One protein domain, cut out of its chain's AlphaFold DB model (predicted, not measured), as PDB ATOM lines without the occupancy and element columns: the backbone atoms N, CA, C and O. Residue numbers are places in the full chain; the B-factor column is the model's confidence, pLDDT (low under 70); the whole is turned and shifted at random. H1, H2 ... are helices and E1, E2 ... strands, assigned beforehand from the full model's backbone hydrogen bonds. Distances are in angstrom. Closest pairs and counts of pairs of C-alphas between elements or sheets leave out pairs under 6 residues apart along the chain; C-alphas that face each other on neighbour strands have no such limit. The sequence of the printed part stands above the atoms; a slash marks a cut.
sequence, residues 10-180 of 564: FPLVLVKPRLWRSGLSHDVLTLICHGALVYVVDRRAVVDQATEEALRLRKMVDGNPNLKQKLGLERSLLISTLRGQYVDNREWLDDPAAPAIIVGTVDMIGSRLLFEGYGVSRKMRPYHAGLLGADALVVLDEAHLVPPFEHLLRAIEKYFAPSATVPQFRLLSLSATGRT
ATOM      1  N   PHE A  10      78.885 189.947 140.803       36.59
ATOM      2  CA  PHE A  10      78.192 189.983 142.076       36.59
ATOM      3  C   PHE A  10      77.065 191.037 142.170       36.59
ATOM      4  O   PHE A  10      76.022 190.709 142.734       36.59
ATOM      5  N   PRO A  11      77.176 192.254 141.587       32.56
ATOM      6  CA  PRO A  11      76.061 193.205 141.576       32.56
ATOM      7  C   PRO A  11      74.873 192.716 140.733       32.56
ATOM      8  O   PRO A  11      73.728 192.983 141.077       32.56
ATOM      9  N   LEU A  12      75.130 191.966 139.655       33.81
ATOM     10  CA  LEU A  12      74.098 191.404 138.774       33.81
ATOM     11  C   LEU A  12      73.290 190.292 139.457       33.81
ATOM     12  O   LEU A  12      72.110 190.135 139.162       33.81
ATOM     13  N   VAL A  13      73.902 189.560 140.393       36.12
ATOM     14  CA  VAL A  13      73.229 188.507 141.174       36.12
ATOM     15  C   VAL A  13      72.489 189.082 142.395       36.12
ATOM     16  O   VAL A  13      71.488 188.517 142.824       36.12
ATOM     17  N   LEU A  14      72.926 190.231 142.930       33.06
ATOM     18  CA  LEU A  14      72.352 190.849 144.138       33.06
ATOM     19  C   LEU A  14      71.250 191.899 143.870       33.06
ATOM     20  O   LEU A  14      70.548 192.297 144.802       33.06
ATOM     21  N   VAL A  15      71.064 192.371 142.630       30.45
ATOM     22  CA  VAL A  15      70.097 193.438 142.301       30.45
ATOM     23  C   VAL A  15      68.818 192.875 141.668       30.45
ATOM     24  O   VAL A  15      68.707 192.790 140.450       30.45
ATOM     25  N   LYS A  16      67.824 192.552 142.514       28.41
ATOM     26  CA  LYS A  16      66.396 192.953 142.391       28.41
ATOM     27  C   LYS A  16      65.515 192.247 143.441       28.41
ATOM     28  O   LYS A  16      65.040 191.141 143.201       28.41
ATOM     29  N   PRO A  17      65.182 192.927 144.553       29.02
ATOM     30  CA  PRO A  17      63.985 192.583 145.324       29.02
ATOM     31  C   PRO A  17      62.911 193.674 145.181       29.02
ATOM     32  O   PRO A  17      63.172 194.860 145.413       29.02
ATOM     33  N   ARG A  18      61.686 193.231 144.859       28.53
ATOM     34  CA  ARG A  18      60.405 193.971 144.834       28.53
ATOM     35  C   ARG A  18      60.142 194.920 143.659       28.53
ATOM     36  O   ARG A  18      60.022 196.129 143.817       28.53
ATOM     37  N   LEU A  19      59.845 194.322 142.516       25.94
ATOM     38  CA  LEU A  19      58.645 194.664 141.754       25.94
ATOM     39  C   LEU A  19      58.053 193.313 141.364       25.94
ATOM     40  O   LEU A  19      58.702 192.619 140.597       25.94
ATOM     41  N   TRP A  20      56.917 192.936 141.967       28.56
ATOM     42  CA  TRP A  20      55.863 192.069 141.399       28.56
ATOM     43  C   TRP A  20      55.061 191.309 142.460       28.56
ATOM     44  O   TRP A  20      55.299 190.148 142.775       28.56
ATOM     45  N   ARG A  21      54.019 191.989 142.948       26.25
ATOM     46  CA  ARG A  21      52.681 191.402 143.070       26.25
ATOM     47  C   ARG A  21      51.914 191.769 141.792       26.25
ATOM     48  O   ARG A  21      51.141 192.713 141.806       26.25
ATOM     49  N   SER A  22      52.192 191.103 140.679       27.95
ATOM     50  CA  SER A  22      51.354 191.137 139.468       27.95
ATOM     51  C   SER A  22      51.990 190.184 138.469       27.95
ATOM     52  O   SER A  22      53.138 190.389 138.088       27.95
ATOM     53  N   GLY A  23      51.288 189.097 138.156       37.34
ATOM     54  CA  GLY A  23      51.843 187.947 137.457       37.34
ATOM     55  C   GLY A  23      52.408 188.257 136.077       37.34
ATOM     56  O   GLY A  23      51.869 189.093 135.360       37.34
ATOM     57  N   LEU A  24      53.478 187.534 135.737       26.12
ATOM     58  CA  LEU A  24      53.925 187.170 134.389       26.12
ATOM     59  C   LEU A  24      55.120 186.181 134.525       26.12
ATOM     60  O   LEU A  24      55.848 186.189 135.514       26.12
ATOM     61  N   SER A  25      55.200 185.256 133.567       27.41
ATOM     62  CA  SER A  25      56.162 184.161 133.292       27.41
ATOM     63  C   SER A  25      57.133 183.637 134.381       27.41
ATOM     64  O   SER A  25      58.048 184.324 134.830       27.41
ATOM     65  N   HIS A  26      57.004 182.333 134.658       28.33
ATOM     66  CA  HIS A  26      57.739 181.494 135.618       28.33
ATOM     67  C   HIS A  26      59.262 181.322 135.385       28.33
ATOM     68  O   HIS A  26      59.959 180.895 136.303       28.33
ATOM     69  N   ASP A  27      59.815 181.668 134.219       30.41
ATOM     70  CA  ASP A  27      61.109 181.101 133.786       30.41
ATOM     71  C   ASP A  27      62.375 181.911 134.140       30.41
ATOM     72  O   ASP A  27      63.490 181.495 133.829       30.41
ATOM     73  N   VAL A  28      62.250 183.036 134.853       26.69
ATOM     74  CA  VAL A  28      63.404 183.858 135.310       26.69
ATOM     75  C   VAL A  28      63.521 183.901 136.849       26.69
ATOM     76  O   VAL A  28      64.467 184.451 137.408       26.69
ATOM     77  N   LEU A  29      62.589 183.261 137.561       25.44
ATOM     78  CA  LEU A  29      62.387 183.400 139.011       25.44
ATOM     79  C   LEU A  29      63.305 182.548 139.905       25.44
ATOM     80  O   LEU A  29      63.296 182.731 141.117       25.44
ATOM     81  N   THR A  30      64.117 181.636 139.366       34.06
ATOM     82  CA  THR A  30      64.844 180.662 140.209       34.06
ATOM     83  C   THR A  30      66.267 181.077 140.599       34.06
ATOM     84  O   THR A  30      66.910 180.359 141.354       34.06
ATOM     85  N   LEU A  31      66.809 182.199 140.107       34.25
ATOM     86  CA  LEU A  31      68.227 182.524 140.349       34.25
ATOM     87  C   LEU A  31      68.499 183.215 141.703       34.25
ATOM     88  O   LEU A  31      69.645 183.230 142.142       34.25
ATOM     89  N   ILE A  32      67.472 183.749 142.376       40.28
ATOM     90  CA  ILE A  32      67.594 184.628 143.564       40.28
ATOM     91  C   ILE A  32      66.819 184.045 144.770       40.28
ATOM     92  O   ILE A  32      66.196 184.767 145.540       40.28
ATOM     93  N   CYS A  33      66.828 182.717 144.921       45.66
ATOM     94  CA  CYS A  33      66.219 182.016 146.064       45.66
ATOM     95  C   CYS A  33      67.204 181.101 146.809       45.66
ATOM     96  O   CYS A  33      66.754 180.318 147.634       45.66
ATOM     97  N   HIS A  34      68.505 181.169 146.497       58.78
ATOM     98  CA  HIS A  34      69.501 180.281 147.099       58.78
ATOM     99  C   HIS A  34      70.137 180.902 148.346       58.78
ATOM    100  O   HIS A  34      70.536 182.069 148.306       58.78
ATOM    101  N   GLY A  35      70.272 180.118 149.416       71.00
ATOM    102  CA  GLY A  35      70.944 180.508 150.659       71.00
ATOM    103  C   GLY A  35      72.439 180.809 150.489       71.00
ATOM    104  O   GLY A  35      72.985 181.657 151.192       71.00
ATOM    105  N   ALA A  36      73.114 180.201 149.504       86.06
ATOM    106  CA  ALA A  36      74.535 180.455 149.247       86.06
ATOM    107  C   ALA A  36      74.859 180.769 147.774       86.06
ATOM    108  O   ALA A  36      74.449 180.061 146.852       86.06
ATOM    109  N   LEU A  37      75.698 181.787 147.554       90.88
ATOM    110  CA  LEU A  37      76.399 182.023 146.290       90.88
ATOM    111  C   LEU A  37      77.820 181.471 146.410       90.88
ATOM    112  O   LEU A  37      78.656 182.036 147.114       90.88
ATOM    113  N   VAL A  38      78.115 180.393 145.688       92.81
ATOM    114  CA  VAL A  38      79.437 179.758 145.681       92.81
ATOM    115  C   VAL A  38      80.195 180.177 144.423       92.81
ATOM    116  O   VAL A  38      79.917 179.695 143.328       92.81
ATOM    117  N   TYR A  39      81.161 181.080 144.564       92.56
ATOM    118  CA  TYR A  39      81.991 181.571 143.468       92.56
ATOM    119  C   TYR A  39      83.265 180.730 143.342       92.56
ATOM    120  O   TYR A  39      84.182 180.832 144.163       92.56
ATOM    121  N   VAL A  40      83.323 179.878 142.320       92.31
ATOM    122  CA  VAL A  40      84.429 178.948 142.095       92.31
ATOM    123  C   VAL A  40      85.360 179.473 141.020       92.31
ATOM    124  O   VAL A  40      84.936 179.763 139.905       92.31
ATOM    125  N   VAL A  41      86.650 179.521 141.338       87.62
ATOM    126  CA  VAL A  41      87.705 179.929 140.407       87.62
ATOM    127  C   VAL A  41      88.782 178.856 140.319       87.62
ATOM    128  O   VAL A  41      89.106 178.177 141.293       87.62
ATOM    129  N   ASP A  42      89.396 178.712 139.151       82.12
ATOM    130  CA  ASP A  42      90.515 177.783 138.989       82.12
ATOM    131  C   ASP A  42      91.798 178.290 139.681       82.12
ATOM    132  O   ASP A  42      92.505 177.558 140.379       82.12
ATOM    133  N   ARG A  43      92.093 179.587 139.533       72.62
ATOM    134  CA  ARG A  43      93.360 180.180 139.977       72.62
ATOM    135  C   ARG A  43      93.235 180.841 141.347       72.62
ATOM    136  O   ARG A  43      92.465 181.778 141.530       72.62
ATOM    137  N   ARG A  44      94.127 180.471 142.276       67.69
ATOM    138  CA  ARG A  44      94.204 181.054 143.636       67.69
ATOM    139  C   ARG A  44      94.305 182.584 143.672       67.69
ATOM    140  O   ARG A  44      93.787 183.184 144.600       67.69
ATOM    141  N   ALA A  45      94.966 183.205 142.691       62.47
ATOM    142  CA  ALA A  45      95.098 184.666 142.634       62.47
ATOM    143  C   ALA A  45      93.755 185.369 142.372       62.47
ATOM    144  O   ALA A  45      93.522 186.465 142.868       62.47
ATOM    145  N   VAL A  46      92.852 184.718 141.635       70.44
ATOM    146  CA  VAL A  46      91.516 185.256 141.354       70.44
ATOM    147  C   VAL A  46      90.623 185.149 142.592       70.44
ATOM    148  O   VAL A  46      89.756 185.992 142.789       70.44
ATOM    149  N   VAL A  47      90.885 184.180 143.483       76.00
ATOM    150  CA  VAL A  47      90.157 184.041 144.757       76.00
ATOM    151  C   VAL A  47      90.279 185.305 145.607       76.00
ATOM    152  O   VAL A  47      89.278 185.762 146.154       76.00
ATOM    153  N   ASP A  48      91.484 185.874 145.724       73.06
ATOM    154  CA  ASP A  48      91.707 187.090 146.519       73.06
ATOM    155  C   ASP A  48      90.928 188.266 145.945       73.06
ATOM    156  O   ASP A  48      90.199 188.943 146.662       73.06
ATOM    157  N   GLN A  49      91.005 188.445 144.628       71.69
ATOM    158  CA  GLN A  49      90.295 189.513 143.935       71.69
ATOM    159  C   GLN A  49      88.770 189.382 144.077       71.69
ATOM    160  O   GLN A  49      88.081 190.373 144.322       71.69
ATOM    161  N   ALA A  50      88.236 188.164 143.954       81.12
ATOM    162  CA  ALA A  50      86.818 187.890 144.156       81.12
ATOM    163  C   ALA A  50      86.397 188.099 145.622       81.12
ATOM    164  O   ALA A  50      85.312 188.617 145.881       81.12
ATOM    165  N   THR A  51      87.267 187.769 146.581       83.06
ATOM    166  CA  THR A  51      87.034 188.014 148.015       83.06
ATOM    167  C   THR A  51      87.011 189.511 148.330       83.06
ATOM    168  O   THR A  51      86.117 189.977 149.033       83.06
ATOM    169  N   GLU A  52      87.957 190.288 147.794       81.12
ATOM    170  CA  GLU A  52      87.990 191.746 147.961       81.12
ATOM    171  C   GLU A  52      86.700 192.405 147.468       81.12
ATOM    172  O   GLU A  52      86.177 193.311 148.119       81.12
ATOM    173  N   GLU A  53      86.152 191.944 146.346       82.12
ATOM    174  CA  GLU A  53      84.876 192.462 145.867       82.12
ATOM    175  C   GLU A  53      83.703 191.999 146.709       82.12
ATOM    176  O   GLU A  53      82.849 192.822 147.032       82.12
ATOM    177  N   ALA A  54      83.674 190.733 147.129       85.56
ATOM    178  CA  ALA A  54      82.665 190.265 148.068       85.56
ATOM    179  C   ALA A  54      82.615 191.194 149.298       85.56
ATOM    180  O   ALA A  54      81.545 191.657 149.698       85.56
ATOM    181  N   LEU A  55      83.782 191.572 149.835       86.56
ATOM    182  CA  LEU A  55      83.898 192.517 150.948       86.56
ATOM    183  C   LEU A  55      83.415 193.932 150.591       86.56
ATOM    184  O   LEU A  55      82.807 194.597 151.434       86.56
ATOM    185  N   ARG A  56      83.651 194.416 149.365       84.81
ATOM    186  CA  ARG A  56      83.092 195.700 148.896       84.81
ATOM    187  C   ARG A  56      81.570 195.664 148.826       84.81
ATOM    188  O   ARG A  56      80.937 196.627 149.250       84.81
ATOM    189  N   LEU A  57      80.982 194.567 148.357       84.44
ATOM    190  CA  LEU A  57      79.527 194.409 148.334       84.44
ATOM    191  C   LEU A  57      78.956 194.383 149.739       84.44
ATOM    192  O   LEU A  57      77.971 195.064 149.984       84.44
ATOM    193  N   ARG A  58      79.583 193.649 150.668       86.62
ATOM    194  CA  ARG A  58      79.178 193.654 152.078       86.62
ATOM    195  C   ARG A  58      79.143 195.086 152.610       86.62
ATOM    196  O   ARG A  58      78.120 195.496 153.139       86.62
ATOM    197  N   LYS A  59      80.205 195.870 152.383       88.31
ATOM    198  CA  LYS A  59      80.248 197.293 152.774       88.31
ATOM    199  C   LYS A  59      79.135 198.118 152.121       88.31
ATOM    200  O   LYS A  59      78.520 198.938 152.792       88.31
ATOM    201  N   MET A  60      78.867 197.904 150.833       86.12
ATOM    202  CA  MET A  60      77.793 198.589 150.105       86.12
ATOM    203  C   MET A  60      76.404 198.237 150.663       86.12
ATOM    204  O   MET A  60      75.567 199.122 150.822       86.12
ATOM    205  N   VAL A  61      76.162 196.960 150.962       84.50
ATOM    206  CA  VAL A  61      74.905 196.461 151.535       84.50
ATOM    207  C   VAL A  61      74.722 196.981 152.959       84.50
ATOM    208  O   VAL A  61      73.657 197.498 153.278       84.50
ATOM    209  N   ASP A  62      75.760 196.925 153.791       86.62
ATOM    210  CA  ASP A  62      75.714 197.430 155.165       86.62
ATOM    211  C   ASP A  62      75.518 198.951 155.224       86.62
ATOM    212  O   ASP A  62      74.818 199.445 156.105       86.62
ATOM    213  N   GLY A  63      76.069 199.690 154.259       89.31
ATOM    214  CA  GLY A  63      75.855 201.131 154.120       89.31
ATOM    215  C   GLY A  63      74.467 201.524 153.598       89.31
ATOM    216  O   GLY A  63      74.150 202.712 153.576       89.31
ATOM    217  N   ASN A  64      73.631 200.568 153.171       86.88
ATOM    218  CA  ASN A  64      72.307 200.827 152.605       86.88
ATOM    219  C   ASN A  64      71.215 200.002 153.321       86.88
ATOM    220  O   ASN A  64      70.914 198.878 152.904       86.88
ATOM    221  N   PRO A  65      70.555 200.564 154.354       86.06
ATOM    222  CA  PRO A  65      69.546 199.854 155.146       86.06
ATOM    223  C   PRO A  65      68.381 199.286 154.327       86.06
ATOM    224  O   PRO A  65      67.892 198.199 154.620       86.06
ATOM    225  N   ASN A  66      67.958 199.984 153.268       84.12
ATOM    226  CA  ASN A  66      66.884 199.517 152.387       84.12
ATOM    227  C   ASN A  66      67.324 198.272 151.604       84.12
ATOM    228  O   ASN A  66      66.588 197.292 151.530       84.12
ATOM    229  N   LEU A  67      68.547 198.274 151.063       80.31
ATOM    230  CA  LEU A  67      69.103 197.104 150.382       80.31
ATOM    231  C   LEU A  67      69.273 195.924 151.347       80.31
ATOM    232  O   LEU A  67      68.883 194.808 151.015       80.31
ATOM    233  N   LYS A  68      69.783 196.180 152.553       79.06
ATOM    234  CA  LYS A  68      69.948 195.171 153.604       79.06
ATOM    235  C   LYS A  68      68.616 194.523 154.003       79.06
ATOM    236  O   LYS A  68      68.506 193.299 153.997       79.06
ATOM    237  N   GLN A  69      67.576 195.330 154.226       80.06
ATOM    238  CA  GLN A  69      66.221 194.844 154.507       80.06
ATOM    239  C   GLN A  69      65.636 194.061 153.323       80.06
ATOM    240  O   GLN A  69      65.010 193.020 153.511       80.06
ATOM    241  N   LYS A  70      65.845 194.539 152.090       78.44
ATOM    242  CA  LYS A  70      65.380 193.868 150.868       78.44
ATOM    243  C   LYS A  70      66.037 192.507 150.635       78.44
ATOM    244  O   LYS A  70      65.405 191.652 150.024       78.44
ATOM    245  N   LEU A  71      67.269 192.322 151.104       73.81
ATOM    246  CA  LEU A  71      67.995 191.051 151.068       73.81
ATOM    247  C   LEU A  71      67.678 190.143 152.272       73.81
ATOM    248  O   LEU A  71      68.219 189.047 152.346       73.81
ATOM    249  N   GLY A  72      66.827 190.580 153.210       76.50
ATOM    250  CA  GLY A  72      66.484 189.801 154.405       76.50
ATOM    251  C   GLY A  72      67.649 189.631 155.385       76.50
ATOM    252  O   GLY A  72      67.682 188.665 156.139       76.50
ATOM    253  N   LEU A  73      68.625 190.540 155.359       79.50
ATOM    254  CA  LEU A  73      69.842 190.437 156.158       79.50
ATOM    255  C   LEU A  73      69.678 191.138 157.512       79.50
ATOM    256  O   LEU A  73      69.649 192.366 157.583       79.50
ATOM    257  N   GLU A  74      69.632 190.371 158.600       78.62
ATOM    258  CA  GLU A  74      69.661 190.917 159.971       78.62
ATOM    259  C   GLU A  74      71.084 191.311 160.402       78.62
ATOM    260  O   GLU A  74      71.303 192.309 161.088       78.62
ATOM    261  N   ARG A  75      72.075 190.555 159.922       83.25
ATOM    262  CA  ARG A  75      73.513 190.772 160.127       83.25
ATOM    263  C   ARG A  75      74.199 191.172 158.818       83.25
ATOM    264  O   ARG A  75      73.563 191.266 157.773       83.25
ATOM    265  N   SER A  76      75.494 191.465 158.866       84.75
ATOM    266  CA  SER A  76      76.286 191.665 157.645       84.75
ATOM    267  C   SER A  76      76.330 190.389 156.798       84.75
ATOM    268  O   SER A  76      76.339 189.286 157.340       84.75
ATOM    269  N   LEU A  77      76.401 190.543 155.473       84.00
ATOM    270  CA  LEU A  77      76.506 189.428 154.526       84.00
ATOM    271  C   LEU A  77      77.720 188.538 154.846       84.00
ATOM    272  O   LEU A  77      78.858 189.025 154.853       84.00
ATOM    273  N   LEU A  78      77.487 187.245 155.076       87.00
ATOM    274  CA  LEU A  78      78.540 186.284 155.407       87.00
ATOM    275  C   LEU A  78      79.443 186.063 154.192       87.00
ATOM    276  O   LEU A  78      78.961 185.939 153.066       87.00
ATOM    277  N   ILE A  79      80.764 186.064 154.400       86.25
ATOM    278  CA  ILE A  79      81.733 185.822 153.323       86.25
ATOM    279  C   ILE A  79      82.778 184.851 153.825       86.25
ATOM    280  O   ILE A  79      83.480 185.130 154.795       86.25
ATOM    281  N   SER A  80      82.934 183.752 153.101       87.25
ATOM    282  CA  SER A  80      83.956 182.759 153.388       87.25
ATOM    283  C   SER A  80      84.830 182.507 152.179       87.25
ATOM    284  O   SER A  80      84.352 182.399 151.051       87.25
ATOM    285  N   THR A  81      86.131 182.393 152.426       85.12
ATOM    286  CA  THR A  81      87.126 182.154 151.381       85.12
ATOM    287  C   THR A  81      87.746 180.774 151.562       85.12
ATOM    288  O   THR A  81      88.586 180.548 152.430       85.12
ATOM    289  N   LEU A  82      87.351 179.836 150.706       78.88
ATOM    290  CA  LEU A  82      87.789 178.446 150.695       78.88
ATOM    291  C   LEU A  82      88.966 178.261 149.733       78.88
ATOM    292  O   LEU A  82      88.817 177.817 148.592       78.88
ATOM    293  N   ARG A  83      90.173 178.585 150.203       70.75
ATOM    294  CA  ARG A  83      91.417 178.384 149.446       70.75
ATOM    295  C   ARG A  83      92.502 177.763 150.315       70.75
ATOM    296  O   ARG A  83      92.810 178.290 151.374       70.75
ATOM    297  N   GLY A  84      93.162 176.724 149.805       63.50
ATOM    298  CA  GLY A  84      94.428 176.211 150.349       63.50
ATOM    299  C   GLY A  84      94.538 176.191 151.884       63.50
ATOM    300  O   GLY A  84      93.597 175.835 152.577       63.50
ATOM    301  N   GLN A  85      95.716 176.567 152.389       47.53
ATOM    302  CA  GLN A  85      96.075 176.569 153.815       47.53
ATOM    303  C   GLN A  85      95.469 177.725 154.637       47.53
ATOM    304  O   GLN A  85      95.829 177.872 155.802       47.53
ATOM    305  N   TYR A  86      94.563 178.540 154.082       49.56
ATOM    306  CA  TYR A  86      93.772 179.409 154.952       49.56
ATOM    307  C   TYR A  86      92.736 178.554 155.666       49.56
ATOM    308  O   TYR A  86      91.986 177.805 155.037       49.56
ATOM    309  N   VAL A  87      92.714 178.670 156.993       50.84
ATOM    310  CA  VAL A  87      91.590 178.213 157.801       50.84
ATOM    311  C   VAL A  87      90.386 178.965 157.254       50.84
ATOM    312  O   VAL A  87      90.320 180.186 157.373       50.84
ATOM    313  N   ASP A  88      89.510 178.234 156.560       61.88
ATOM    314  CA  ASP A  88      88.127 178.635 156.327       61.88
ATOM    315  C   ASP A  88      87.682 179.418 157.565       61.88
ATOM    316  O   ASP A  88      87.756 178.878 158.669       61.88
ATOM    317  N   ASN A  89      87.316 180.694 157.413       66.69
ATOM    318  CA  ASN A  89      86.845 181.487 158.550       66.69
ATOM    319  C   ASN A  89      85.555 180.899 159.137       66.69
ATOM    320  O   ASN A  89      85.141 181.332 160.203       66.69
ATOM    321  N   ARG A  90      84.952 179.905 158.457       73.88
ATOM    322  CA  ARG A  90      83.769 179.142 158.856       73.88
ATOM    323  C   ARG A  90      82.537 180.007 159.093       73.88
ATOM    324  O   ARG A  90      81.523 179.457 159.490       73.88
ATOM    325  N   GLU A  91      82.578 181.294 158.731       78.44
ATOM    326  CA  GLU A  91      81.435 182.214 158.825       78.44
ATOM    327  C   GLU A  91      80.189 181.612 158.158       78.44
ATOM    328  O   GLU A  91      79.090 181.705 158.689       78.44
ATOM    329  N   TRP A  92      80.364 180.932 157.020       81.94
ATOM    330  CA  TRP A  92      79.281 180.260 156.298       81.94
ATOM    331  C   TRP A  92      78.696 179.014 156.996       81.94
ATOM    332  O   TRP A  92      77.627 178.552 156.611       81.94
ATOM    333  N   LEU A  93      79.387 178.448 157.991       83.38
ATOM    334  CA  LEU A  93      78.896 177.336 158.817       83.38
ATOM    335  C   LEU A  93      78.161 177.822 160.072       83.38
ATOM    336  O   LEU A  93      77.407 177.044 160.653       83.38
ATOM    337  N   ASP A  94      78.400 179.065 160.500       80.38
ATOM    338  CA  ASP A  94      77.855 179.609 161.749       80.38
ATOM    339  C   ASP A  94      76.338 179.817 161.671       80.38
ATOM    340  O   ASP A  94      75.622 179.582 162.644       80.38
ATOM    341  N   ASP A  95      75.847 180.249 160.508       80.06
ATOM    342  CA  ASP A  95      74.421 180.363 160.208       80.06
ATOM    343  C   ASP A  95      74.146 179.924 158.761       80.06
ATOM    344  O   ASP A  95      74.164 180.753 157.848       80.06
ATOM    345  N   PRO A  96      73.894 178.623 158.533       77.94
ATOM    346  CA  PRO A  96      73.654 178.092 157.195       77.94
ATOM    347  C   PRO A  96      72.351 178.569 156.539       77.94
ATOM    348  O   PRO A  96      72.161 178.331 155.350       77.94
ATOM    349  N   ALA A  97      71.441 179.189 157.298       78.88
ATOM    350  CA  ALA A  97      70.203 179.753 156.766       78.88
ATOM    351  C   ALA A  97      70.381 181.206 156.294       78.88
ATOM    352  O   ALA A  97      69.547 181.720 155.546       78.88
ATOM    353  N   ALA A  98      71.448 181.882 156.729       80.25
ATOM    354  CA  ALA A  98      71.737 183.241 156.308       80.25
ATOM    355  C   ALA A  98      72.368 183.272 154.905       80.25
ATOM    356  O   ALA A  98      73.237 182.450 154.601       80.25
ATOM    357  N   PRO A  99      72.024 184.274 154.073       83.38
ATOM    358  CA  PRO A  99      72.686 184.474 152.794       83.38
ATOM    359  C   PRO A  99      74.208 184.607 152.941       83.38
ATOM    360  O   PRO A  99      74.701 185.445 153.706       83.38
ATOM    361  N   ALA A 100      74.952 183.817 152.165       86.69
ATOM    362  CA  ALA A 100      76.414 183.803 152.198       86.69
ATOM    363  C   ALA A 100      77.045 183.866 150.799       86.69
ATOM    364  O   ALA A 100      76.528 183.309 149.830       86.69
ATOM    365  N   ILE A 101      78.211 184.511 150.703       89.19
ATOM    366  CA  ILE A 101      79.109 184.413 149.547       89.19
ATOM    367  C   ILE A 101      80.297 183.531 149.926       89.19
ATOM    368  O   ILE A 101      81.096 183.871 150.795       89.19
ATOM    369  N   ILE A 102      80.455 182.414 149.230       90.69
ATOM    370  CA  ILE A 102      81.540 181.463 149.446       90.69
ATOM    371  C   ILE A 102      82.446 181.497 148.220       90.69
ATOM    372  O   ILE A 102      82.072 181.024 147.154       90.69
ATOM    373  N   VAL A 103      83.649 182.048 148.343       90.06
ATOM    374  CA  VAL A 103      84.622 182.107 147.244       90.06
ATOM    375  C   VAL A 103      85.627 180.981 147.419       90.06
ATOM    376  O   VAL A 103      86.271 180.904 148.458       90.06
ATOM    377  N   GLY A 104      85.826 180.115 146.429       89.44
ATOM    378  CA  GLY A 104      86.755 178.998 146.591       89.44
ATOM    379  C   GLY A 104      87.426 178.511 145.321       89.44
ATOM    380  O   GLY A 104      87.037 178.853 144.208       89.44
ATOM    381  N   THR A 105      88.469 177.698 145.492       89.00
ATOM    382  CA  THR A 105      89.096 177.016 144.354       89.00
ATOM    383  C   THR A 105      88.315 175.771 143.952       89.00
ATOM    384  O   THR A 105      87.634 175.167 144.784       89.00
ATOM    385  N   VAL A 106      88.500 175.326 142.707       91.31
ATOM    386  CA  VAL A 106      87.963 174.051 142.194       91.31
ATOM    387  C   VAL A 106      88.228 172.892 143.158       91.31
ATOM    388  O   VAL A 106      87.301 172.192 143.552       91.31
ATOM    389  N   ASP A 107      89.467 172.738 143.632       89.31
ATOM    390  CA  ASP A 107      89.833 171.672 144.573       89.31
ATOM    391  C   ASP A 107      89.143 171.788 145.940       89.31
ATOM    392  O   ASP A 107      88.763 170.783 146.543       89.31
ATOM    393  N   MET A 108      88.965 173.007 146.453       89.06
ATOM    394  CA  MET A 108      88.390 173.225 147.783       89.06
ATOM    395  C   MET A 108      86.883 173.011 147.792       89.06
ATOM    396  O   MET A 108      86.376 172.360 148.707       89.06
ATOM    397  N   ILE A 109      86.188 173.517 146.777       93.19
ATOM    398  CA  ILE A 109      84.743 173.336 146.620       93.19
ATOM    399  C   ILE A 109      84.441 171.902 146.189       93.19
ATOM    400  O   ILE A 109      83.653 171.215 146.833       93.19
ATOM    401  N   GLY A 110      85.139 171.403 145.167       94.50
ATOM    402  CA  GLY A 110      84.933 170.063 144.634       94.50
ATOM    403  C   GLY A 110      85.211 168.952 145.639       94.50
ATOM    404  O   GLY A 110      84.413 168.027 145.756       94.50
ATOM    405  N   SER A 111      86.282 169.057 146.436       94.00
ATOM    406  CA  SER A 111      86.530 168.065 147.492       94.00
ATOM    407  C   SER A 111      85.434 168.042 148.552       94.00
ATOM    408  O   SER A 111      85.102 166.967 149.045       94.00
ATOM    409  N   ARG A 112      84.852 169.194 148.904       93.94
ATOM    410  CA  ARG A 112      83.747 169.276 149.870       93.94
ATOM    411  C   ARG A 112      82.457 168.688 149.296       93.94
ATOM    412  O   ARG A 112      81.836 167.886 149.981       93.94
ATOM    413  N   LEU A 113      82.122 168.995 148.039       94.69
ATOM    414  CA  LEU A 113      80.975 168.404 147.329       94.69
ATOM    415  C   LEU A 113      81.072 166.873 147.220       94.69
ATOM    416  O   LEU A 113      80.061 166.183 147.258       94.69
ATOM    417  N   LEU A 114      82.292 166.337 147.116       95.25
ATOM    418  CA  LEU A 114      82.565 164.900 147.029       95.25
ATOM    419  C   LEU A 114      82.917 164.263 148.383       95.25
ATOM    420  O   LEU A 114      83.616 163.257 148.419       95.25
ATOM    421  N   PHE A 115      82.462 164.841 149.500       95.06
ATOM    422  CA  PHE A 115      82.609 164.286 150.856       95.06
ATOM    423  C   PHE A 115      84.054 163.947 151.277       95.06
ATOM    424  O   PHE A 115      84.269 163.142 152.184       95.06
ATOM    425  N   GLU A 116      85.061 164.584 150.676       91.50
ATOM    426  CA  GLU A 116      86.466 164.478 151.087       91.50
ATOM    427  C   GLU A 116      86.916 165.686 151.906       91.50
ATOM    428  O   GLU A 116      87.612 165.522 152.901       91.50
ATOM    429  N   GLY A 117      86.502 166.890 151.505       85.81
ATOM    430  CA  GLY A 117      86.776 168.165 152.169       85.81
ATOM    431  C   GLY A 117      88.233 168.350 152.603       85.81
ATOM    432  O   GLY A 117      88.586 168.053 153.744       85.81
ATOM    433  N   TYR A 118      89.092 168.892 151.734       81.38
ATOM    434  CA  TYR A 118      90.479 169.184 152.117       81.38
ATOM    435  C   TYR A 118      90.550 170.076 153.368       81.38
ATOM    436  O   TYR A 118      89.944 171.148 153.412       81.38
ATOM    437  N   GLY A 119      91.288 169.617 154.386       75.81
ATOM    438  CA  GLY A 119      91.400 170.292 155.685       75.81
ATOM    439  C   GLY A 119      90.181 170.133 156.607       75.81
ATOM    440  O   GLY A 119      90.132 170.772 157.653       75.81
ATOM    441  N   VAL A 120      89.205 169.292 156.248       83.50
ATOM    442  CA  VAL A 120      87.967 169.064 157.009       83.50
ATOM    443  C   VAL A 120      87.999 167.689 157.678       83.50
ATOM    444  O   VAL A 120      88.347 166.672 157.067       83.50
ATOM    445  N   SER A 121      87.615 167.642 158.957       86.25
ATOM    446  CA  SER A 121      87.527 166.384 159.704       86.25
ATOM    447  C   SER A 121      86.464 165.465 159.097       86.25
ATOM    448  O   SER A 121      85.429 165.924 158.616       86.25
ATOM    449  N   ARG A 122      86.677 164.147 159.168       88.44
ATOM    450  CA  ARG A 122      85.744 163.140 158.630       88.44
ATOM    451  C   ARG A 122      84.289 163.342 159.075       88.44
ATOM    452  O   ARG A 122      83.373 163.159 158.279       88.44
ATOM    453  N   LYS A 123      84.089 163.781 160.321       90.00
ATOM    454  CA  LYS A 123      82.766 164.046 160.905       90.00
ATOM    455  C   LYS A 123      82.069 165.272 160.300       90.00
ATOM    456  O   LYS A 123      80.847 165.291 160.250       90.00
ATOM    457  N   MET A 124      82.826 166.260 159.818       90.00
ATOM    458  CA  MET A 124      82.285 167.491 159.226       90.00
ATOM    459  C   MET A 124      82.071 167.401 157.712       90.00
ATOM    460  O   MET A 124      81.283 168.159 157.160       90.00
ATOM    461  N   ARG A 125      82.727 166.463 157.020       93.06
ATOM    462  CA  ARG A 125      82.614 166.311 155.557       93.06
ATOM    463  C   ARG A 125      81.164 166.210 155.041       93.06
ATOM    464  O   ARG A 125      80.885 166.891 154.057       93.06
ATOM    465  N   PRO A 126      80.229 165.465 155.677       93.69
ATOM    466  CA  PRO A 126      78.835 165.420 155.226       93.69
ATOM    467  C   PRO A 126      78.123 166.770 155.321       93.69
ATOM    468  O   PRO A 126      77.376 167.122 154.416       93.69
ATOM    469  N   TYR A 127      78.400 167.548 156.372       91.62
ATOM    470  CA  TYR A 127      77.840 168.891 156.539       91.62
ATOM    471  C   TYR A 127      78.304 169.809 155.410       91.62
ATOM    472  O   TYR A 127      77.488 170.441 154.752       91.62
ATOM    473  N   HIS A 128      79.607 169.814 155.117       92.44
ATOM    474  CA  HIS A 128      80.145 170.617 154.019       92.44
ATOM    475  C   HIS A 128      79.564 170.217 152.655       92.44
ATOM    476  O   HIS A 128      79.288 171.090 151.837       92.44
ATOM    477  N   ALA A 129      79.388 168.916 152.407       92.62
ATOM    478  CA  ALA A 129      78.797 168.421 151.171       92.62
ATOM    479  C   ALA A 129      77.326 168.836 151.040       92.62
ATOM    480  O   ALA A 129      76.927 169.310 149.983       92.62
ATOM    481  N   GLY A 130      76.539 168.711 152.115       89.81
ATOM    482  CA  GLY A 130      75.131 169.108 152.130       89.81
ATOM    483  C   GLY A 130      74.937 170.610 151.933       89.81
ATOM    484  O   GLY A 130      74.149 171.012 151.087       89.81
ATOM    485  N   LEU A 131      75.702 171.433 152.653       89.06
ATOM    486  CA  LEU A 131      75.575 172.894 152.613       89.06
ATOM    487  C   LEU A 131      76.066 173.531 151.303       89.06
ATOM    488  O   LEU A 131      75.640 174.624 150.958       89.06
ATOM    489  N   LEU A 132      76.976 172.876 150.574       90.56
ATOM    490  CA  LEU A 132      77.407 173.334 149.244       90.56
ATOM    491  C   LEU A 132      76.635 172.659 148.103       90.56
ATOM    492  O   LEU A 132      76.622 173.169 146.985       90.56
ATOM    493  N   GLY A 133      76.067 171.480 148.360       89.56
ATOM    494  CA  GLY A 133      75.382 170.640 147.379       89.56
ATOM    495  C   GLY A 133      73.867 170.839 147.324       89.56
ATOM    496  O   GLY A 133      73.219 170.243 146.469       89.56
ATOM    497  N   ALA A 134      73.304 171.658 148.211       86.06
ATOM    498  CA  ALA A 134      71.894 172.026 148.248       86.06
ATOM    499  C   ALA A 134      71.756 173.528 148.520       86.06
ATOM    500  O   ALA A 134      72.646 174.120 149.122       86.06
ATOM    501  N   ASP A 135      70.656 174.131 148.063       86.06
ATOM    502  CA  ASP A 135      70.351 175.551 148.266       86.06
ATOM    503  C   ASP A 135      71.497 176.517 147.880       86.06
ATOM    504  O   ASP A 135      71.788 177.513 148.548       86.06
ATOM    505  N   ALA A 136      72.181 176.202 146.774       88.38
ATOM    506  CA  ALA A 136      73.387 176.902 146.347       88.38
ATOM    507  C   ALA A 136      73.354 177.269 144.859       88.38
ATOM    508  O   ALA A 136      73.156 176.415 143.992       88.38
ATOM    509  N   LEU A 137      73.649 178.536 144.560       91.62
ATOM    510  CA  LEU A 137      74.022 178.985 143.222       91.62
ATOM    511  C   LEU A 137      75.543 178.910 143.080       91.62
ATOM    512  O   LEU A 137      76.275 179.730 143.635       91.62
ATOM    513  N   VAL A 138      76.023 177.949 142.299       92.94
ATOM    514  CA  VAL A 138      77.443 177.779 142.000       92.94
ATOM    515  C   VAL A 138      77.796 178.506 140.715       92.94
ATOM    516  O   VAL A 138      77.365 178.134 139.626       92.94
ATOM    517  N   VAL A 139      78.626 179.531 140.843       92.94
ATOM    518  CA  VAL A 139      79.179 180.285 139.724       92.94
ATOM    519  C   VAL A 139      80.572 179.742 139.430       92.94
ATOM    520  O   VAL A 139      81.482 179.922 140.234       92.94
ATOM    521  N   LEU A 140      80.747 179.066 138.296       91.94
ATOM    522  CA  LEU A 140      82.046 178.546 137.868       91.94
ATOM    523  C   LEU A 140      82.695 179.527 136.894       91.94
ATOM    524  O   LEU A 140      82.312 179.582 135.723       91.94
ATOM    525  N   ASP A 141      83.675 180.287 137.377       88.19
ATOM    526  CA  ASP A 141      84.420 181.231 136.553       88.19
ATOM    527  C   ASP A 141      85.479 180.539 135.692       88.19
ATOM    528  O   ASP A 141      86.118 179.569 136.107       88.19
ATOM    529  N   GLU A 142      85.658 181.057 134.478       85.00
ATOM    530  CA  GLU A 142      86.558 180.521 133.456       85.00
ATOM    531  C   GLU A 142      86.440 178.995 133.286       85.00
ATOM    532  O   GLU A 142      87.435 178.277 133.178       85.00
ATOM    533  N   ALA A 143      85.199 178.498 133.204       87.81
ATOM    534  CA  ALA A 143      84.860 177.071 133.174       87.81
ATOM    535  C   ALA A 143      85.625 176.263 132.103       87.81
ATOM    536  O   ALA A 143      85.884 175.074 132.276       87.81
ATOM    537  N   HIS A 144      86.057 176.922 131.021       83.62
ATOM    538  CA  HIS A 144      86.872 176.321 129.963       83.62
ATOM    539  C   HIS A 144      88.238 175.796 130.439       83.62
ATOM    540  O   HIS A 144      88.808 174.934 129.774       83.62
ATOM    541  N   LEU A 145      88.759 176.287 131.570       84.12
ATOM    542  CA  LEU A 145      90.001 175.797 132.174       84.12
ATOM    543  C   LEU A 145      89.816 174.476 132.930       84.12
ATOM    544  O   LEU A 145      90.785 173.746 133.128       84.12
ATOM    545  N   VAL A 146      88.588 174.159 133.352       89.75
ATOM    546  CA  VAL A 146      88.280 172.983 134.182       89.75
ATOM    547  C   VAL A 146      87.057 172.202 133.678       89.75
ATOM    548  O   VAL A 146      86.108 171.978 134.434       89.75
ATOM    549  N   PRO A 147      87.073 171.716 132.417       90.75
ATOM    550  CA  PRO A 147      85.937 170.998 131.848       90.75
ATOM    551  C   PRO A 147      85.477 169.795 132.694       90.75
ATOM    552  O   PRO A 147      84.272 169.672 132.913       90.75
ATOM    553  N   PRO A 148      86.364 168.931 133.244       94.06
ATOM    554  CA  PRO A 148      85.939 167.824 134.103       94.06
ATOM    555  C   PRO A 148      85.098 168.262 135.299       94.06
ATOM    556  O   PRO A 148      84.061 167.653 135.564       94.06
ATOM    557  N   PHE A 149      85.496 169.353 135.955       95.44
ATOM    558  CA  PHE A 149      84.760 169.902 137.082       95.44
ATOM    559  C   PHE A 149      83.413 170.486 136.659       95.44
ATOM    560  O   PHE A 149      82.411 170.249 137.325       95.44
ATOM    561  N   GLU A 150      83.347 171.182 135.522       93.88
ATOM    562  CA  GLU A 150      82.067 171.655 134.991       93.88
ATOM    563  C   GLU A 150      81.095 170.486 134.758       93.88
ATOM    564  O   GLU A 150      79.932 170.546 135.159       93.88
ATOM    565  N   HIS A 151      81.569 169.392 134.153       93.44
ATOM    566  CA  HIS A 151      80.755 168.193 133.947       93.44
ATOM    567  C   HIS A 151      80.317 167.541 135.261       93.44
ATOM    568  O   HIS A 151      79.195 167.039 135.338       93.44
ATOM    569  N   LEU A 152      81.172 167.557 136.289       95.25
ATOM    570  CA  LEU A 152      80.813 167.100 137.629       95.25
ATOM    571  C   LEU A 152      79.655 167.928 138.202       95.25
ATOM    572  O   LEU A 152      78.655 167.348 138.619       95.25
ATOM    573  N   LEU A 153      79.759 169.261 138.192       94.38
ATOM    574  CA  LEU A 153      78.716 170.139 138.736       94.38
ATOM    575  C   LEU A 153      77.390 169.983 137.982       94.38
ATOM    576  O   LEU A 153      76.336 169.937 138.607       94.38
ATOM    577  N   ARG A 154      77.435 169.809 136.655       91.94
ATOM    578  CA  ARG A 154      76.240 169.495 135.851       91.94
ATOM    579  C   ARG A 154      75.612 168.160 136.245       91.94
ATOM    580  O   ARG A 154      74.392 168.040 136.281       91.94
ATOM    581  N   ALA A 155      76.428 167.140 136.508       92.81
ATOM    582  CA  ALA A 155      75.921 165.847 136.954       92.81
ATOM    583  C   ALA A 155      75.261 165.952 138.338       92.81
ATOM    584  O   ALA A 155      74.220 165.333 138.547       92.81
ATOM    585  N   ILE A 156      75.823 166.761 139.243       92.31
ATOM    586  CA  ILE A 156      75.231 167.062 140.555       92.31
ATOM    587  C   ILE A 156      73.880 167.771 140.384       92.31
ATOM    588  O   ILE A 156      72.876 167.254 140.868       92.31
ATOM    589  N   GLU A 157      73.836 168.877 139.631       90.62
ATOM    590  CA  GLU A 157      72.608 169.641 139.346       90.62
ATOM    591  C   GLU A 157      71.501 168.746 138.771       90.62
ATOM    592  O   GLU A 157      70.352 168.813 139.199       90.62
ATOM    593  N   LYS A 158      71.850 167.870 137.822       88.56
ATOM    594  CA  LYS A 158      70.874 167.052 137.096       88.56
ATOM    595  C   LYS A 158      70.382 165.828 137.869       88.56
ATOM    596  O   LYS A 158      69.209 165.483 137.764       88.56
ATOM    597  N   TYR A 159      71.272 165.117 138.563       88.69
ATOM    598  CA  TYR A 159      70.974 163.777 139.094       88.69
ATOM    599  C   TYR A 159      70.917 163.702 140.621       88.69
ATOM    600  O   TYR A 159      70.460 162.695 141.158       88.69
ATOM    601  N   PHE A 160      71.389 164.732 141.322       84.12
ATOM    602  CA  PHE A 160      71.508 164.741 142.782       84.12
ATOM    603  C   PHE A 160      70.767 165.920 143.420       84.12
ATOM    604  O   PHE A 160      71.069 166.297 144.551       84.12
ATOM    605  N   ALA A 161      69.781 166.480 142.711       74.62
ATOM    606  CA  ALA A 161      68.905 167.502 143.256       74.62
ATOM    607  C   ALA A 161      68.208 166.990 144.538       74.62
ATOM    608  O   ALA A 161      67.743 165.844 144.568       74.62
ATOM    609  N   PRO A 162      68.146 167.811 145.601       70.69
ATOM    610  CA  PRO A 162      67.470 167.440 146.837       70.69
ATOM    611  C   PRO A 162      65.952 167.283 146.628       70.69
ATOM    612  O   PRO A 162      65.403 167.632 145.580       70.69
ATOM    613  N   SER A 163      65.256 166.745 147.637       69.00
ATOM    614  CA  SER A 163      63.789 166.670 147.645       69.00
ATOM    615  C   SER A 163      63.155 168.053 147.464       69.00
ATOM    616  O   SER A 163      63.750 169.062 147.830       69.00
ATOM    617  N   ALA A 164      61.910 168.097 146.975       68.06
ATOM    618  CA  ALA A 164      61.204 169.328 146.587       68.06
ATOM    619  C   ALA A 164      61.123 170.439 147.660       68.06
ATOM    620  O   ALA A 164      60.810 171.579 147.337       68.06
ATOM    621  N   THR A 165      61.386 170.119 148.928       72.75
ATOM    622  CA  THR A 165      61.369 171.048 150.066       72.75
ATOM    623  C   THR A 165      62.639 171.886 150.225       72.75
ATOM    624  O   THR A 165      62.605 172.863 150.966       72.75
ATOM    625  N   VAL A 166      63.751 171.519 149.578       74.62
ATOM    626  CA  VAL A 166      65.019 172.264 149.647       74.62
ATOM    627  C   VAL A 166      65.319 172.840 148.264       74.62
ATOM    628  O   VAL A 166      65.247 172.090 147.283       74.62
ATOM    629  N   PRO A 167      65.655 174.138 148.142       79.94
ATOM    630  CA  PRO A 167      66.051 174.701 146.861       79.94
ATOM    631  C   PRO A 167      67.222 173.928 146.246       79.94
ATOM    632  O   PRO A 167      68.086 173.371 146.930       79.94
ATOM    633  N   GLN A 168      67.216 173.842 144.922       83.06
ATOM    634  CA  GLN A 168      68.146 172.984 144.202       83.06
ATOM    635  C   GLN A 168      69.538 173.607 144.115       83.06
ATOM    636  O   GLN A 168      69.713 174.813 144.178       83.06
ATOM    637  N   PHE A 169      70.547 172.773 143.910       89.19
ATOM    638  CA  PHE A 169      71.839 173.237 143.429       89.19
ATOM    639  C   PHE A 169      71.692 173.769 141.999       89.19
ATOM    640  O   PHE A 169      71.101 173.083 141.165       89.19
ATOM    641  N   ARG A 170      72.246 174.946 141.691       90.25
ATOM    642  CA  ARG A 170      72.209 175.538 140.343       90.25
ATOM    643  C   ARG A 170      73.591 175.928 139.849       90.25
ATOM    644  O   ARG A 170      74.350 176.553 140.582       90.25
ATOM    645  N   LEU A 171      73.904 175.609 138.592       90.31
ATOM    646  CA  LEU A 171      75.198 175.926 137.979       90.31
ATOM    647  C   LEU A 171      75.106 177.097 136.993       90.31
ATOM    648  O   LEU A 171      74.448 177.019 135.955       90.31
ATOM    649  N   LEU A 172      75.897 178.139 137.239       90.88
ATOM    650  CA  LEU A 172      76.189 179.209 136.289       90.88
ATOM    651  C   LEU A 172      77.651 179.124 135.825       90.88
ATOM    652  O   LEU A 172      78.561 179.603 136.497       90.88
ATOM    653  N   SER A 173      77.881 178.532 134.652       88.56
ATOM    654  CA  SER A 173      79.209 178.509 134.024       88.56
ATOM    655  C   SER A 173      79.500 179.826 133.304       88.56
ATOM    656  O   SER A 173      78.726 180.247 132.444       88.56
ATOM    657  N   LEU A 174      80.652 180.427 133.586       86.56
ATOM    658  CA  LEU A 174      81.148 181.629 132.922       86.56
ATOM    659  C   LEU A 174      82.380 181.278 132.092       86.56
ATOM    660  O   LEU A 174      83.281 180.579 132.555       86.56
ATOM    661  N   SER A 175      82.429 181.737 130.844       79.81
ATOM    662  CA  SER A 175      83.608 181.538 130.003       79.81
ATOM    663  C   SER A 175      83.615 182.461 128.790       79.81
ATOM    664  O   SER A 175      82.614 182.587 128.081       79.81
ATOM    665  N   ALA A 176      84.779 183.038 128.485       70.00
ATOM    666  CA  ALA A 176      84.985 183.806 127.256       70.00
ATOM    667  C   ALA A 176      85.094 182.919 125.998       70.00
ATOM    668  O   ALA A 176      84.762 183.365 124.897       70.00
ATOM    669  N   THR A 177      85.534 181.668 126.157       66.19
ATOM    670  CA  THR A 177      85.876 180.724 125.076       66.19
ATOM    671  C   THR A 177      85.089 179.417 125.161       66.19
ATOM    672  O   THR A 177      85.440 178.433 124.519       66.19
ATOM    673  N   GLY A 178      84.009 179.399 125.952       60.16
ATOM    674  CA  GLY A 178      83.243 178.187 126.237       60.16
ATOM    675  C   GLY A 178      82.764 177.480 124.969       60.16
ATOM    676  O   GLY A 178      82.251 178.137 124.052       60.16
ATOM    677  N   ARG A 179      82.932 176.152 124.955       61.06
ATOM    678  CA  ARG A 179      82.420 175.250 123.916       61.06
ATOM    679  C   ARG A 179      80.898 175.388 123.824       61.06
ATOM    680  O   ARG A 179      80.235 175.647 124.830       61.06
ATOM    681  N   THR A 180      80.359 175.280 122.615       52.47
ATOM    682  CA  THR A 180      78.940 175.524 122.326       52.47
ATOM    683  C   THR A 180      78.053 174.620 123.191       52.47
ATOM    684  O   THR A 180      78.166 173.397 123.144       52.47
TER     685      THR A 180
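Overview. This is residues 10 to 180 of the 564 residues of a protein of Blastocatellia bacterium (UniProt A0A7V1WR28). A sheet of five parallel strands, whose lines turn by 60 degrees from edge to edge, makes the core, with the long helix H2 over one face and H5, H6 and H7 over the other, three layers in all. H3 lies off the sheet near the far end of H2, and residues 19 to 29 stick out as a free loop. You will find 171 residues, class mixed, with seven named helices and five named strands, in the order H1 E1 H2 H3 E2 H4 E3 H5 H6 E4 H7 E5; the sheet runs E2 E3 E1 E4 E5. The whole is compact, with a radius of gyration of the C-alphas of 16.0 A and spans of 43 by 34 by 34 A.

Arrangement. Start at H1, residues 10 to 14, which only just touches H2, residues 44 to 62, with 3 pairs of C-alphas within 8 A, the closest Phe 10 and Ala 54 at 7.5 A; H1 only grazes the sheet. Look next at E1, residues 36 to 41, an inner strand with E3, residues 100 to 105, on one side (N 39 to O 102, 2.7 A) and E4, residues 136 to 140, on the other (N 38 to O 137, 2.8 A). The edge strands are E2, residues 78 to 82, beside E3 (N 82 to O 103, 2.7 A), and E5, residues 170 to 173, beside E4 (N 172 to O 138, 2.8 A). H2 runs along the strands at a height over the sheet of 9.0 A; its closest C-alphas to E3 are Val 47 and Gly 104, 6.4 A. H3, residues 65 to 70, is not on the sheet and touches H2 only at the corner, only just, with 3 pairs; Val 61 and Lys 68 are closest, 5.5 A. On the opposite face find H4, residues 91 to 94, over none of the strands, only just; H5, residues 106 to 113, and H6, residues 125 to 133, which both stand up from the sheet; and H7, residues 147 to 159, along the strands. H5 touches H6, about perpendicular at 73 degrees, closest at Leu 113 and Ala 129, 4.4 A. E2, H4, E3 and E4, H7, E5 are strand-helix-strand units, parallel neighbours joined through a helix, with right-handed crossovers; E1, H2 H3, E2 and E3, H5 H6, E4 are split ones, with a strand between, also right-handed. In H1, H3, H6 and H7 every O i to N i+4 pair is within hydrogen-bond range; H2 has 13 of 15, H5 3 of 4, and H4 is too short for one.

Along the chain. Find C-alpha 10 at (78.192, 189.983, 142.076), where H1 begins. H2 runs 27.3 A from C-alpha 44 at (94.204, 181.054, 143.636), H7 18.1 A, E3 16.4 A and E1 15.9 A. E5 ends at C-alpha 173, (79.209, 178.509, 134.024).

Size, cuts and confidence. The two C-alphas farthest apart are those of Ser 22 and Gln 85, 49.2 A. The printed part has no cut; the links H1 to E1 and H5 to H6 are long. Mean pLDDT of the printed part is 75.9, with residues 10 to 34, 44 to 45, 84 to 89, 163 to 164 and 177 to 180 under 70.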